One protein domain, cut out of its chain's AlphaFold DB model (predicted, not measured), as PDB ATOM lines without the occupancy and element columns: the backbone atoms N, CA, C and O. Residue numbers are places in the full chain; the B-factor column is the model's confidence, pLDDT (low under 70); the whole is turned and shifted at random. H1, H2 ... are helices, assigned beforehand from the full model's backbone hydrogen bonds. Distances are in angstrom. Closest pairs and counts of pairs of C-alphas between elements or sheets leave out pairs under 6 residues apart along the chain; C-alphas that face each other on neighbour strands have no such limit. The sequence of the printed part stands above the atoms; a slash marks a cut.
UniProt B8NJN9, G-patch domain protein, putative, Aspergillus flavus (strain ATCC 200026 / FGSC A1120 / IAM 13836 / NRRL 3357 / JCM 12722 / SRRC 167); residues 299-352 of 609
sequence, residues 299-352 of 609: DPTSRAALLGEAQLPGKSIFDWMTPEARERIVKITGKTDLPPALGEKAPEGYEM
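AT A GLANCE: This is residues 299 to 352 of the 609 residues of the protein "G-patch domain protein, putative" of Aspergillus flavus (strain ATCC 200026 / FGSC A1120 / IAM 13836 / NRRL 3357 / JCM 12722 / SRRC 167) (UniProt B8NJN9). Three short helices are strung along an open, winding chain: H1 sits off at one end, well away from the other two, while H2 and H3 lie near each other. After H3 a long stretch without a named element, residues 334 to 352, folds back past H2 and then leads away as a tail to Met 352. The 54 printed residues hold three named helices, in the order H1, H2, H3, and no named strand. The class is all helix, though only 23 of the 54 residues are in named elements. The whole is loose, with a radius of gyration of the C-alphas of 13.9 A, and flat, spanning 36 by 34 by 12 A.

IN THESE COORDINATES: H1 is residues 300 to 307, 10.4 A from first to last C-alpha, beginning at C-alpha 300 (35.032, -24.274, 30.020). H2 is residues 317 to 320, 5.5 A long. H3, the longest helix, is residues 323 to 333, 15.2 A long, ending at C-alpha 333 (39.066, -3.278, 33.057).

HOW THE PARTS SIT: H1 is apart from H2 and also from H3. The link from H1 to H2 is short, with 9 residues. A tight link of 2 residues joins H2 to H3. H2 and H3 are close but not clearly touching: their closest C-alphas, those of Phe 318 and Arg 326, are 7.7 A apart. In H1 and H3 every O i to N i+4 pair is within hydrogen-bond range; H2, with 4 residues, is too short for such a pair.

THE WHOLE: The two C-alphas farthest apart, those of Leu 307 and Met 352, are 38.1 A apart. The printed part has no cut, and no link between helices is long. The mean pLDDT of the printed part is 86.4, and no printed residue is under 70.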
ATOM      1  N   ASP A 299      30.509 -23.076  31.469       80.75
ATOM      2  CA  ASP A 299      31.910 -22.810  31.773       80.75
ATOM      3  C   ASP A 299      32.831 -23.794  31.034       80.75
ATOM      4  O   ASP A 299      32.451 -24.956  30.827       80.75
ATOM      5  N   PRO A 300      34.067 -23.394  30.678       79.94
ATOM      6  CA  PRO A 300      35.032 -24.274  30.020       79.94
ATOM      7  C   PRO A 300      35.259 -25.605  30.751       79.94
ATOM      8  O   PRO A 300      35.400 -26.633  30.096       79.94
ATOM      9  N   THR A 301      35.234 -25.596  32.087       81.62
ATOM     10  CA  THR A 301      35.338 -26.785  32.953       81.62
ATOM     11  C   THR A 301      34.118 -27.693  32.834       81.62
ATOM     12  O   THR A 301      34.263 -28.896  32.633       81.62
ATOM     13  N   SER A 302      32.907 -27.129  32.883       85.75
ATOM     14  CA  SER A 302      31.670 -27.899  32.695       85.75
ATOM     15  C   SER A 302      31.601 -28.531  31.300       85.75
ATOM     16  O   SER A 302      31.189 -29.681  31.152       85.75
ATOM     17  N   ARG A 303      32.084 -27.816  30.275       86.62
ATOM     18  CA  ARG A 303      32.156 -28.320  28.903       86.62
ATOM     19  C   ARG A 303      33.190 -29.436  28.755       86.62
ATOM     20  O   ARG A 303      32.888 -30.430  28.106       86.62
ATOM     21  N   ALA A 304      34.366 -29.295  29.365       85.62
ATOM     22  CA  ALA A 304      35.392 -30.336  29.378       85.62
ATOM     23  C   ALA A 304      34.879 -31.622  30.052       85.62
ATOM     24  O   ALA A 304      35.040 -32.707  29.499       85.62
ATOM     25  N   ALA A 305      34.162 -31.496  31.177       87.31
ATOM     26  CA  ALA A 305      33.542 -32.630  31.863       87.31
ATOM     27  C   ALA A 305      32.485 -33.337  30.995       87.31
ATOM     28  O   ALA A 305      32.474 -34.564  30.919       87.31
ATOM     29  N   LEU A 306      31.635 -32.579  30.292       89.75
ATOM     30  CA  LEU A 306      30.650 -33.139  29.356       89.75
ATOM     31  C   LEU A 306      31.298 -33.834  28.150       89.75
ATOM     32  O   LEU A 306      30.742 -34.798  27.631       89.75
ATOM     33  N   LEU A 307      32.454 -33.344  27.699       90.69
ATOM     34  CA  LEU A 307      33.219 -33.929  26.595       90.69
ATOM     35  C   LEU A 307      34.132 -35.085  27.039       90.69
ATOM     36  O   LEU A 307      34.741 -35.728  26.186       90.69
ATOM     37  N   GLY A 308      34.221 -35.368  28.345       90.69
ATOM     38  CA  GLY A 308      35.114 -36.390  28.896       90.69
ATOM     39  C   GLY A 308      36.600 -36.050  28.736       90.69
ATOM     40  O   GLY A 308      37.440 -36.949  28.729       90.69
ATOM     41  N   GLU A 309      36.932 -34.769  28.570       88.44
ATOM     42  CA  GLU A 309      38.313 -34.309  28.435       88.44
ATOM     43  C   GLU A 309      39.032 -34.381  29.791       88.44
ATOM     44  O   GLU A 309      38.464 -34.073  30.841       88.44
ATOM     45  N   ALA A 310      40.308 -34.773  29.776       85.00
ATOM     46  CA  ALA A 310      41.136 -34.749  30.974       85.00
ATOM     47  C   ALA A 310      41.346 -33.296  31.427       85.00
ATOM     48  O   ALA A 310      41.916 -32.483  30.694       85.00
ATOM     49  N   GLN A 311      40.894 -32.969  32.639       78.94
ATOM     50  CA  GLN A 311      41.072 -31.637  33.205       78.94
ATOM     51  C   GLN A 311      42.569 -31.350  33.381       78.94
ATOM     52  O   GLN A 311      43.302 -32.148  33.968       78.94
ATOM     53  N   LEU A 312      43.021 -30.204  32.870       76.94
ATOM     54  CA  LEU A 312      44.413 -29.791  33.014       76.94
ATOM     55  C   LEU A 312      44.773 -29.666  34.504       76.94
ATOM     56  O   LEU A 312      43.994 -29.078  35.261       76.94
ATOM     57  N   PRO A 313      45.941 -30.178  34.935       76.38
ATOM     58  CA  PRO A 313      46.409 -29.974  36.295       76.38
ATOM     59  C   PRO A 313      46.745 -28.493  36.497       76.38
ATOM     60  O   PRO A 313      47.523 -27.913  35.740       76.38
ATOM     61  N   GLY A 314      46.161 -27.883  37.525       75.06
ATOM     62  CA  GLY A 314      46.428 -26.494  37.891       75.06
ATOM     63  C   GLY A 314      45.169 -25.749  38.319       75.06
ATOM     64  O   GLY A 314      44.084 -25.963  37.782       75.06
ATOM     65  N   LYS A 315      45.327 -24.873  39.309       82.44
ATOM     66  CA  LYS A 315      44.281 -23.956  39.769       82.44
ATOM     67  C   LYS A 315      44.263 -22.687  38.910       82.44
ATOM     68  O   LYS A 315      45.245 -22.377  38.229       82.44
ATOM     69  N   SER A 316      43.151 -21.960  38.920       85.19
ATOM     70  CA  SER A 316      43.035 -20.680  38.218       85.19
ATOM     71  C   SER A 316      43.940 -19.635  38.868       85.19
ATOM     72  O   SER A 316      44.133 -19.638  40.079       85.19
ATOM     73  N   ILE A 317      44.442 -18.672  38.087       87.88
ATOM     74  CA  ILE A 317      45.212 -17.534  38.623       87.88
ATOM     75  C   ILE A 317      44.369 -16.752  39.641       87.88
ATOM     76  O   ILE A 317      44.896 -16.252  40.630       87.88
ATOM     77  N   PHE A 318      43.050 -16.676  39.422       88.56
ATOM     78  CA  PHE A 318      42.127 -16.009  40.340       88.56
ATOM     79  C   PHE A 318      42.085 -16.687  41.711       88.56
ATOM     80  O   PHE A 318      41.935 -15.984  42.705       88.56
ATOM     81  N   ASP A 319      42.325 -17.997  41.795       89.81
ATOM     82  CA  ASP A 319      42.328 -18.706  43.076       89.81
ATOM     83  C   ASP A 319      43.456 -18.192  43.989       89.81
ATOM     84  O   ASP A 319      43.306 -18.186  45.202       89.81
ATOM     85  N   TRP A 320      44.534 -17.656  43.407       88.12
ATOM     86  CA  TRP A 320      45.732 -17.167  44.098       88.12
ATOM     87  C   TRP A 320      45.710 -15.645  44.293       88.12
ATOM     88  O   TRP A 320      46.588 -15.072  44.936       88.12
ATOM     89  N   MET A 321      44.735 -14.956  43.694       90.38
ATOM     90  CA  MET A 321      44.576 -13.514  43.854       90.38
ATOM     91  C   MET A 321      43.750 -13.197  45.094       90.38
ATOM     92  O   MET A 321      42.834 -13.929  45.461       90.38
ATOM     93  N   THR A 322      44.027 -12.051  45.713       92.38
ATOM     94  CA  THR A 322      43.174 -11.518  46.776       92.38
ATOM     95  C   THR A 322      41.888 -10.917  46.191       92.38
ATOM     96  O   THR A 322      41.894 -10.415  45.057       92.38
ATOM     97  N   PRO A 323      40.773 -10.909  46.947       91.94
ATOM     98  CA  PRO A 323      39.527 -10.278  46.504       91.94
ATOM     99  C   PRO A 323      39.714  -8.787  46.187       91.94
ATOM    100  O   PRO A 323      39.189  -8.301  45.187       91.94
ATOM    101  N   GLU A 324      40.560  -8.084  46.945       92.19
ATOM    102  CA  GLU A 324      40.918  -6.690  46.662       92.19
ATOM    103  C   GLU A 324      41.608  -6.519  45.303       92.19
ATOM    104  O   GLU A 324      41.329  -5.568  44.570       92.19
ATOM    105  N   ALA A 325      42.515  -7.434  44.943       90.81
ATOM    106  CA  ALA A 325      43.189  -7.392  43.651       90.81
ATOM    107  C   ALA A 325      42.190  -7.619  42.507       90.81
ATOM    108  O   ALA A 325      42.243  -6.907  41.501       90.81
ATOM    109  N   ARG A 326      41.227  -8.534  42.683       92.81
ATOM    110  CA  ARG A 326      40.123  -8.721  41.731       92.81
ATOM    111  C   ARG A 326      39.314  -7.440  41.562       92.81
ATOM    112  O   ARG A 326      39.079  -7.038  40.427       92.81
ATOM    113  N   GLU A 327      38.932  -6.770  42.646       92.69
ATOM    114  CA  GLU A 327      38.196  -5.502  42.562       92.69
ATOM    115  C   GLU A 327      38.983  -4.409  41.836       92.69
ATOM    116  O   GLU A 327      38.410  -3.672  41.032       92.69
ATOM    117  N   ARG A 328      40.299  -4.314  42.061       93.12
ATOM    118  CA  ARG A 328      41.161  -3.391  41.303       93.12
ATOM    119  C   ARG A 328      41.142  -3.720  39.811       93.12
ATOM    120  O   ARG A 328      41.020  -2.810  38.995       93.12
ATOM    121  N   ILE A 329      41.189  -5.000  39.441       92.56
ATOM    122  CA  ILE A 329      41.097  -5.428  38.036       92.56
ATOM    123  C   ILE A 329      39.718  -5.101  37.456       92.56
ATOM    124  O   ILE A 329      39.653  -4.585  36.342       92.56
ATOM    125  N   VAL A 330      38.623  -5.331  38.187       94.38
ATOM    126  CA  VAL A 330      37.267  -4.943  37.751       94.38
ATOM    127  C   VAL A 330      37.204  -3.433  37.505       94.38
ATOM    128  O   VAL A 330      36.745  -3.012  36.446       94.38
ATOM    129  N   LYS A 331      37.734  -2.620  38.429       94.75
ATOM    130  CA  LYS A 331      37.781  -1.151  38.308       94.75
ATOM    131  C   LYS A 331      38.578  -0.691  37.082       94.75
ATOM    132  O   LYS A 331      38.125   0.195  36.368       94.75
ATOM    133  N   ILE A 332      39.736  -1.300  36.817       95.00
ATOM    134  CA  ILE A 332      40.605  -0.929  35.684       95.00
ATOM    135  C   ILE A 332      40.028  -1.411  34.347       95.00
ATOM    136  O   ILE A 332      40.105  -0.711  33.340       95.00
ATOM    137  N   THR A 333      39.490  -2.630  34.309       91.44
ATOM    138  CA  THR A 333      39.066  -3.278  33.057       91.44
ATOM    139  C   THR A 333      37.609  -3.009  32.696       91.44
ATOM    140  O   THR A 333      37.225  -3.250  31.552       91.44
ATOM    141  N   GLY A 334      36.794  -2.558  33.654       91.44
ATOM    142  CA  GLY A 334      35.345  -2.413  33.505       91.44
ATOM    143  C   GLY A 334      34.604  -3.743  33.321       91.44
ATOM    144  O   GLY A 334      33.422  -3.735  32.991       91.44
ATOM    145  N   LYS A 335      35.282  -4.887  33.490       88.81
ATOM    146  CA  LYS A 335      34.693  -6.221  33.333       88.81
ATOM    147  C   LYS A 335      34.325  -6.787  34.696       88.81
ATOM    148  O   LYS A 335      35.202  -7.056  35.512       88.81
ATOM    149  N   THR A 336      33.033  -6.994  34.915       86.06
ATOM    150  CA  THR A 336      32.481  -7.614  36.129       86.06
ATOM    151  C   THR A 336      32.504  -9.140  36.079       86.06
ATOM    152  O   THR A 336      32.504  -9.783  37.126       86.06
ATOM    153  N   ASP A 337      32.597  -9.715  34.877       85.44
ATOM    154  CA  ASP A 337      32.509 -11.158  34.612       85.44
ATOM    155  C   ASP A 337      33.863 -11.857  34.828       85.44
ATOM    156  O   ASP A 337      34.389 -12.552  33.955       85.44
ATOM    157  N   LEU A 338      34.488 -11.602  35.978       85.88
ATOM    158  CA  LEU A 338      35.738 -12.238  36.389       85.88
ATOM    159  C   LEU A 338      35.448 -13.318  37.442       85.88
ATOM    160  O   LEU A 338      34.659 -13.045  38.358       85.88
ATOM    161  N   PRO A 339      36.111 -14.492  37.372       87.25
ATOM    162  CA  PRO A 339      35.993 -15.540  38.384       87.25
ATOM    163  C   PRO A 339      36.234 -15.011  39.809       87.25
ATOM    164  O   PRO A 339      36.935 -14.002  39.975       87.25
ATOM    165  N   PRO A 340      35.649 -15.645  40.842       87.44
ATOM    166  CA  PRO A 340      35.907 -15.277  42.231       87.44
ATOM    167  C   PRO A 340      37.389 -15.463  42.566       87.44
ATOM    168  O   PRO A 340      38.042 -16.360  42.042       87.44
ATOM    169  N   ALA A 341      37.914 -14.592  43.430       90.12
ATOM    170  CA  ALA A 341      39.296 -14.665  43.878       90.12
ATOM    171  C   ALA A 341      39.355 -15.310  45.268       90.12
ATOM    172  O   ALA A 341      38.757 -14.774  46.203       90.12
ATOM    173  N   LEU A 342      40.008 -16.472  45.377       86.06
ATOM    174  CA  LEU A 342      39.986 -17.311  46.587       86.06
ATOM    175  C   LEU A 342      41.113 -16.995  47.580       86.06
ATOM    176  O   LEU A 342      41.060 -17.461  48.715       86.06
ATOM    177  N   GLY A 343      42.098 -16.175  47.200       86.12
ATOM    178  CA  GLY A 343      43.190 -15.760  48.085       86.12
ATOM    179  C   GLY A 343      44.043 -16.915  48.609       86.12
ATOM    180  O   GLY A 343      44.616 -16.803  49.694       86.12
ATOM    181  N   GLU A 344      44.109 -18.028  47.881       87.00
ATOM    182  CA  GLU A 344      44.934 -19.168  48.251       87.00
ATOM    183  C   GLU A 344      46.421 -18.796  48.233       87.00
ATOM    184  O   GLU A 344      46.888 -17.990  47.422       87.00
ATOM    185  N   LYS A 345      47.183 -19.399  49.150       83.94
ATOM    186  CA  LYS A 345      48.635 -19.239  49.183       83.94
ATOM    187  C   LYS A 345      49.285 -19.993  48.023       83.94
ATOM    188  O   LYS A 345      48.686 -20.883  47.418       83.94
ATOM    189  N   ALA A 346      50.534 -19.633  47.730       81.06
ATOM    190  CA  ALA A 346      51.330 -20.362  46.757       81.06
ATOM    191  C   ALA A 346      51.450 -21.852  47.161       81.06
ATOM    192  O   ALA A 346      51.460 -22.158  48.351       81.06
ATOM    193  N   PRO A 347      51.552 -22.779  46.194       81.69
ATOM    194  CA  PRO A 347      51.741 -24.198  46.436       81.69
ATOM    195  C   PRO A 347      52.935 -24.469  47.339       81.69
ATOM    196  O   PRO A 347      53.925 -23.730  47.324       81.69
ATOM    197  N   GLU A 348      52.860 -25.580  48.068       75.50
ATOM    198  CA  GLU A 348      53.943 -26.072  48.915       75.50
ATOM    199  C   GLU A 348      55.258 -26.135  48.109       75.50
ATOM    200  O   GLU A 348      55.335 -26.762  47.053       75.50
ATOM    201  N   GLY A 349      56.280 -25.405  48.572       78.12
ATOM    202  CA  GLY A 349      57.581 -25.259  47.900       78.12
ATOM    203  C   GLY A 349      57.778 -23.971  47.084       78.12
ATOM    204  O   GLY A 349      58.921 -23.615  46.808       78.12
ATOM    205  N   TYR A 350      56.707 -23.243  46.755       77.38
ATOM    206  CA  TYR A 350      56.763 -21.922  46.100       77.38
ATOM    207  C   TYR A 350      56.365 -20.767  47.029       77.38
ATOM    208  O   TYR A 350      56.356 -19.607  46.615       77.38
ATOM    209  N   GLU A 351      56.041 -21.055  48.292       80.75
ATOM    210  CA  GLU A 351      55.874 -20.012  49.295       80.75
ATOM    211  C   GLU A 351      57.212 -19.314  49.567       80.75
ATOM    212  O   GLU A 351      58.217 -19.946  49.891       80.75
ATOM    213  N   MET A 352      57.216 -17.983  49.466       81.44
ATOM    214  CA  MET A 352      58.380 -17.182  49.833       81.44
ATOM    215  C   MET A 352      58.699 -17.398  51.315       81.44
ATOM    216  O   MET A 352      57.873 -17.091  52.185       81.44
TER     217      MET A 352